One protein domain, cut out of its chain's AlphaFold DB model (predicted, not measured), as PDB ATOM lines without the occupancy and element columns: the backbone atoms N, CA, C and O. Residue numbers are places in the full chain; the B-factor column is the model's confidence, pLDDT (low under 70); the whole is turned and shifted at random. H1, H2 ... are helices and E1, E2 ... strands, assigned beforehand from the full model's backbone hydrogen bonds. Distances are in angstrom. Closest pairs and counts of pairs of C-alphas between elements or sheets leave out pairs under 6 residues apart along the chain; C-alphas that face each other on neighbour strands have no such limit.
ATOM      1  N   ALA A   6     -47.724  26.850  26.510       88.06
ATOM      2  CA  ALA A   6     -47.391  25.442  26.684       88.06
ATOM      3  C   ALA A   6     -47.037  24.737  25.360       88.06
ATOM      4  O   ALA A   6     -46.065  23.984  25.318       88.06
ATOM      5  N   ASP A   7     -47.753  25.022  24.269       91.38
ATOM      6  CA  ASP A   7     -47.492  24.430  22.949       91.38
ATOM      7  C   ASP A   7     -46.131  24.873  22.408       91.38
ATOM      8  O   ASP A   7     -45.373  24.075  21.854       91.38
ATOM      9  N   LEU A   8     -45.796  26.154  22.600       89.75
ATOM     10  CA  LEU A   8     -44.493  26.689  22.215       89.75
ATOM     11  C   LEU A   8     -43.373  26.035  23.027       89.75
ATOM     12  O   LEU A   8     -42.365  25.617  22.458       89.75
ATOM     13  N   ALA A   9     -43.552  25.928  24.344       92.19
ATOM     14  CA  ALA A   9     -42.571  25.292  25.214       92.19
ATOM     15  C   ALA A   9     -42.366  23.813  24.838       92.19
ATOM     16  O   ALA A   9     -41.225  23.366  24.728       92.19
ATOM     17  N   ALA A  10     -43.447  23.079  24.553       92.00
ATOM     18  CA  ALA A  10     -43.389  21.695  24.091       92.00
ATOM     19  C   ALA A  10     -42.673  21.560  22.737       92.00
ATOM     20  O   ALA A  10     -41.829  20.679  22.572       92.00
ATOM     21  N   ALA A  11     -42.949  22.458  21.785       91.62
ATOM     22  CA  ALA A  11     -42.279  22.463  20.487       91.62
ATOM     23  C   ALA A  11     -40.765  22.683  20.629       91.62
ATOM     24  O   ALA A  11     -39.981  21.925  20.055       91.62
ATOM     25  N   VAL A  12     -40.347  23.659  21.443       89.50
ATOM     26  CA  VAL A  12     -38.925  23.917  21.731       89.50
ATOM     27  C   VAL A  12     -38.276  22.713  22.417       89.50
ATOM     28  O   VAL A  12     -37.217  22.261  21.984       89.50
ATOM     29  N   ALA A  13     -38.926  22.152  23.442       92.88
ATOM     30  CA  ALA A  13     -38.429  20.990  24.174       92.88
ATOM     31  C   ALA A  13     -38.251  19.759  23.273       92.88
ATOM     32  O   ALA A  13     -37.239  19.072  23.364       92.88
ATOM     33  N   SER A  14     -39.193  19.507  22.357       91.56
ATOM     34  CA  SER A  14     -39.143  18.351  21.449       91.56
ATOM     35  C   SER A  14     -37.926  18.355  20.516       91.56
ATOM     36  O   SER A  14     -37.454  17.288  20.112       91.56
ATOM     37  N   GLY A  15     -37.406  19.547  20.200       91.62
ATOM     38  CA  GLY A  15     -36.226  19.740  19.362       91.62
ATOM     39  C   GLY A  15     -34.900  19.617  20.110       91.62
ATOM     40  O   GLY A  15     -33.853  19.548  19.468       91.62
ATOM     41  N   TYR A  16     -34.912  19.579  21.444       93.81
ATOM     42  CA  TYR A  16     -33.692  19.393  22.217       93.81
ATOM     43  C   TYR A  16     -33.177  17.957  22.079       93.81
ATOM     44  O   TYR A  16     -33.922  16.989  22.239       93.81
ATOM     45  N   ARG A  17     -31.878  17.825  21.814       94.75
ATOM     46  CA  ARG A  17     -31.122  16.574  21.891       94.75
ATOM     47  C   ARG A  17     -29.752  16.882  22.474       94.75
ATOM     48  O   ARG A  17     -29.137  17.880  22.093       94.75
ATOM     49  N   CYS A  18     -29.273  16.033  23.378       94.88
ATOM     50  CA  CYS A  18     -27.873  16.088  23.775       94.88
ATOM     51  C   CYS A  18     -27.008  15.692  22.562       94.88
ATOM     52  O   CYS A  18     -27.326  14.711  21.894       94.88
ATOM     53  N   PRO A  19     -25.934  16.434  22.245       95.12
ATOM     54  CA  PRO A  19     -25.065  16.087  21.122       95.12
ATOM     55  C   PRO A  19     -24.169  14.873  21.399       95.12
ATOM     56  O   PRO A  19     -23.618  14.317  20.453       95.12
ATOM     57  N   ASP A  20     -24.012  14.470  22.666       96.75
ATOM     58  CA  ASP A  20     -23.003  13.486  23.060       96.75
ATOM     59  C   ASP A  20     -23.561  12.158  23.608       96.75
ATOM     60  O   ASP A  20     -22.802  11.202  23.740       96.75
ATOM     61  N   CYS A  21     -24.849  12.086  23.956       96.12
ATOM     62  CA  CYS A  21     -25.497  10.872  24.477       96.12
ATOM     63  C   CYS A  21     -26.994  10.856  24.144       96.12
ATOM     64  O   CYS A  21     -27.551  11.884  23.743       96.12
ATOM     65  N   ASP A  22     -27.643   9.710  24.349       94.94
ATOM     66  CA  ASP A  22     -29.093   9.561  24.181       94.94
ATOM     67  C   ASP A  22     -29.821   9.964  25.471       94.94
ATOM     68  O   ASP A  22     -30.392   9.147  26.186       94.94
ATOM     69  N   ALA A  23     -29.718  11.251  25.808       95.19
ATOM     70  CA  ALA A  23     -30.309  11.794  27.023       95.19
ATOM     71  C   ALA A  23     -31.841  11.849  26.937       95.19
ATOM     72  O   ALA A  23     -32.404  12.363  25.964       95.19
ATOM     73  N   ASP A  24     -32.501  11.446  28.020       95.06
ATOM     74  CA  ASP A  24     -33.931  11.663  28.204       95.06
ATOM     75  C   ASP A  24     -34.201  13.131  28.565       95.06
ATOM     76  O   ASP A  24     -33.461  13.754  29.329       95.06
ATOM     77  N   ALA A  25     -35.291  13.699  28.042       94.88
ATOM     78  CA  ALA A  25     -35.681  15.078  28.325       94.88
ATOM     79  C   ALA A  25     -37.175  15.191  28.655       94.88
ATOM     80  O   ALA A  25     -38.025  14.645  27.948       94.88
ATOM     81  N   ALA A  26     -37.497  15.942  29.708       94.81
ATOM     82  CA  ALA A  26     -38.864  16.178  30.165       94.81
ATOM     83  C   ALA A  26     -39.110  17.669  30.427       94.81
ATOM     84  O   ALA A  26     -38.337  18.339  31.108       94.81
ATOM     85  N   LEU A  27     -40.212  18.201  29.895       96.06
ATOM     86  CA  LEU A  27     -40.618  19.586  30.123       96.06
ATOM     87  C   LEU A  27     -41.538  19.678  31.344       96.06
ATOM     88  O   LEU A  27     -42.530  18.955  31.435       96.06
ATOM     89  N   ARG A  28     -41.252  20.614  32.250       95.50
ATOM     90  CA  ARG A  28     -42.042  20.855  33.462       95.50
ATOM     91  C   ARG A  28     -42.277  22.343  33.677       95.50
ATOM     92  O   ARG A  28     -41.340  23.135  33.670       95.50
ATOM     93  N   GLU A  29     -43.524  22.732  33.925       96.12
ATOM     94  CA  GLU A  29     -43.849  24.092  34.361       96.12
ATOM     95  C   GLU A  29     -43.529  24.251  35.857       96.12
ATOM     96  O   GLU A  29     -43.963  23.451  36.686       96.12
ATOM     97  N   VAL A  30     -42.738  25.265  36.216       97.25
ATOM     98  CA  VAL A  30     -42.323  25.529  37.610       97.25
ATOM     99  C   VAL A  30     -43.029  26.734  38.223       97.25
ATOM    100  O   VAL A  30     -43.108  26.846  39.447       97.25
ATOM    101  N   ARG A  31     -43.529  27.643  37.383       96.19
ATOM    102  CA  ARG A  31     -44.393  28.792  37.706       96.19
ATOM    103  C   ARG A  31     -45.224  29.116  36.460       96.19
ATOM    104  O   ARG A  31     -44.792  28.716  35.384       96.19
ATOM    105  N   PRO A  32     -46.323  29.885  36.564       94.62
ATOM    106  CA  PRO A  32     -47.095  30.279  35.391       94.62
ATOM    107  C   PRO A  32     -46.202  30.855  34.291       94.62
ATOM    108  O   PRO A  32     -45.523  31.863  34.505       94.62
ATOM    109  N   LEU A  33     -46.210  30.201  33.131       92.69
ATOM    110  CA  LEU A  33     -45.431  30.549  31.939       92.69
ATOM    111  C   LEU A  33     -43.902  30.420  32.087       92.69
ATOM    112  O   LEU A  33     -43.160  30.902  31.231       92.69
ATOM    113  N   VAL A  34     -43.419  29.759  33.141       94.75
ATOM    114  CA  VAL A  34     -41.998  29.461  33.366       94.75
ATOM    115  C   VAL A  34     -41.810  27.954  33.344       94.75
ATOM    116  O   VAL A  34     -42.266  27.244  34.242       94.75
ATOM    117  N   TYR A  35     -41.080  27.479  32.342       96.06
ATOM    118  CA  TYR A  35     -40.830  26.062  32.113       96.06
ATOM    119  C   TYR A  35     -39.347  25.743  32.284       96.06
ATOM    120  O   TYR A  35     -38.483  26.555  31.953       96.06
ATOM    121  N   VAL A  36     -39.064  24.550  32.792       96.62
ATOM    122  CA  VAL A  36     -37.728  23.961  32.881       96.62
ATOM    123  C   VAL A  36     -37.723  22.692  32.038       96.62
ATOM    124  O   VAL A  36     -38.675  21.912  32.084       96.62
ATOM    125  N   LEU A  37     -36.661  22.508  31.257       96.38
ATOM    126  CA  LEU A  37     -36.371  21.252  30.581       96.38
ATOM    127  C   LEU A  37     -35.414  20.456  31.469       96.38
ATOM    128  O   LEU A  37     -34.240  20.808  31.580       96.38
ATOM    129  N   ASP A  38     -35.930  19.426  32.128       95.75
ATOM    130  CA  ASP A  38     -35.126  18.488  32.900       95.75
ATOM    131  C   ASP A  38     -34.461  17.517  31.900       95.75
ATOM    132  O   ASP A  38     -35.155  16.866  31.118       95.75
ATOM    133  N   VAL A  39     -33.123  17.456  31.888       95.19
ATOM    134  CA  VAL A  39     -32.330  16.598  30.986       95.19
ATOM    135  C   VAL A  39     -31.580  15.562  31.818       95.19
ATOM    136  O   VAL A  39     -30.747  15.920  32.651       95.19
ATOM    137  N   ALA A  40     -31.880  14.285  31.596       95.25
ATOM    138  CA  ALA A  40     -31.245  13.160  32.264       95.25
ATOM    139  C   ALA A  40     -30.202  12.532  31.335       95.25
ATOM    140  O   ALA A  40     -30.531  11.896  30.337       95.25
ATOM    141  N   HIS A  41     -28.933  12.746  31.671       96.00
ATOM    142  CA  HIS A  41     -27.800  12.165  30.963       96.00
ATOM    143  C   HIS A  41     -27.491  10.763  31.494       96.00
ATOM    144  O   HIS A  41     -27.605  10.510  32.695       96.00
ATOM    145  N   ASP A  42     -27.067   9.876  30.599       92.56
ATOM    146  CA  ASP A  42     -26.508   8.578  30.962       92.56
ATOM    147  C   ASP A  42     -25.004   8.672  31.299       92.56
ATOM    148  O   ASP A  42     -24.354   9.709  31.124       92.56
ATOM    149  N   ASP A  43     -24.446   7.564  31.788       93.19
ATOM    150  CA  ASP A  43     -23.032   7.435  32.158       93.19
ATOM    151  C   ASP A  43     -22.081   7.368  30.952       93.19
ATOM    152  O   ASP A  43     -20.860   7.441  31.113       93.19
ATOM    153  N   THR A  44     -22.619   7.275  29.734       94.69
ATOM    154  CA  THR A  44     -21.833   7.316  28.501       94.69
ATOM    155  C   THR A  44     -21.529   8.746  28.063       94.69
ATOM    156  O   THR A  44     -20.629   8.932  27.246       94.69
ATOM    157  N   CYS A  45     -22.214   9.753  28.624       96.88
ATOM    158  CA  CYS A  45     -22.105  11.154  28.224       96.88
ATOM    159  C   CYS A  45     -20.707  11.764  28.489       96.88
ATOM    160  O   CYS A  45     -20.361  12.084  29.634       96.88
ATOM    161  N   PRO A  46     -19.920  12.062  27.435       95.94
ATOM    162  CA  PRO A  46     -18.620  12.725  27.542       95.94
ATOM    163  C   PRO A  46     -18.669  14.090  28.232       95.94
ATOM    164  O   PRO A  46     -17.718  14.475  28.911       95.94
ATOM    165  N   THR A  47     -19.734  14.862  28.016       94.94
ATOM    166  CA  THR A  47     -19.870  16.199  28.609       94.94
ATOM    167  C   THR A  47     -20.183  16.110  30.096       94.94
ATOM    168  O   THR A  47     -19.544  16.815  30.877       94.94
ATOM    169  N   LEU A  48     -21.073  15.198  30.504       94.62
ATOM    170  CA  LEU A  48     -21.344  14.942  31.919       94.62
ATOM    171  C   LEU A  48     -20.068  14.505  32.645       94.62
ATOM    172  O   LEU A  48     -19.692  15.122  33.638       94.62
ATOM    173  N   ALA A  49     -19.352  13.517  32.096       93.81
ATOM    174  CA  ALA A  49     -18.122  13.001  32.695       93.81
ATOM    175  C   ALA A  49     -17.060  14.094  32.918       93.81
ATOM    176  O   ALA A  49     -16.340  14.069  33.917       93.81
ATOM    177  N   ARG A  50     -16.963  15.078  32.010       93.12
ATOM    178  CA  ARG A  50     -16.069  16.239  32.175       93.12
ATOM    179  C   ARG A  50     -16.526  17.160  33.302       93.12
ATOM    180  O   ARG A  50     -15.717  17.498  34.157       93.12
ATOM    181  N   LEU A  51     -17.808  17.531  33.325       91.31
ATOM    182  CA  LEU A  51     -18.363  18.422  34.349       91.31
ATOM    183  C   LEU A  51     -18.245  17.828  35.758       91.31
ATOM    184  O   LEU A  51     -17.930  18.544  36.704       91.31
ATOM    185  N   GLU A  52     -18.458  16.520  35.900       90.62
ATOM    186  CA  GLU A  52     -18.294  15.815  37.176       90.62
ATOM    187  C   GLU A  52     -16.822  15.650  37.581       90.62
ATOM    188  O   GLU A  52     -16.505  15.626  38.771       90.62
ATOM    189  N   GLY A  53     -15.916  15.553  36.603       83.25
ATOM    190  CA  GLY A  53     -14.471  15.540  36.825       83.25
ATOM    191  C   GLY A  53     -13.925  16.887  37.304       83.25
ATOM    192  O   GLY A  53     -13.097  16.907  38.211       83.25
ATOM    193  N   ASP A  54     -14.425  17.995  36.749       64.25
ATOM    194  CA  ASP A  54     -14.065  19.369  37.142       64.25
ATOM    195  C   ASP A  54     -14.682  19.787  38.492       64.25
ATOM    196  O   ASP A  54     -14.255  20.765  39.105       64.25
ATOM    197  N   ALA A  55     -15.689  19.051  38.971       59.69
ATOM    198  CA  ALA A  55     -16.339  19.278  40.260       59.69
ATOM    199  C   ALA A  55     -15.599  18.642  41.459       59.69
ATOM    200  O   ALA A  55     -16.118  18.701  42.580       59.69
ATOM    201  N   ARG A  56     -14.428  18.019  41.244       49.12
ATOM    202  CA  ARG A  56     -13.602  17.380  42.289       49.12
ATOM    203  C   ARG A  56     -12.410  18.214  42.740       49.12
ATOM    204  O   ARG A  56     -11.739  18.829  41.887       49.12
TER     205      ARG A  56
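This is residues 6 to 56 of the 56 residues of an uncharacterized protein of Euzebyaceae bacterium (UniProt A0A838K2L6). A long two-stranded hairpin, E1 and E2, has helix H1 packed over one face, while a second helix, H2, lies beyond the hairpin's open end, away from H1. Residues 50 to 56, of which 50 to 54 belong to H2, stick out from the rest. The printed part has 51 residues, with H1, E1, E2 and H2 in that order along the chain; the sheet, in the order E1 - E2, is antiparallel, and the class is mixed, helices and strands. The whole is loose, with a radius of gyration of the C-alphas of 13.2 A, and flat, spanning 36 by 21 by 11 A.

H1, residues 6 to 14, begins at C-alpha 6 (-47.391, 25.442, 26.684) and is 12.1 A long from first to last C-alpha. E1, residues 24 to 31, is 22.2 A long and begins at C-alpha 24 (-33.931, 11.663, 28.204). E2, residues 34 to 40, is 19.6 A long. H2, residues 46 to 54, is 12.5 A long and ends at C-alpha 54 (-14.065, 19.369, 37.142).

H1 and E1 have their closest C-alphas at Ala 13 and Leu 27, 6.5 A apart. H1 and E2 have theirs at Ala 13 and Leu 37, 6.7 A apart. E1 and E2 form a hairpin, with 155 degrees between their directions; N 26 and O 38, 2.9 A apart, and N 38 and O 26, 2.8 A apart, are within hydrogen-bond range. H2 is apart from H1 and from E1. In H1 and H2 every O i to N i+4 pair is within hydrogen-bond range.

The two farthest C-alphas, those of Asp 7 and Arg 56, are 39.7 A apart. The printed part has no cut and no long link. The mean pLDDT of the printed part is 91.8; residues 54 to 56 are under 70.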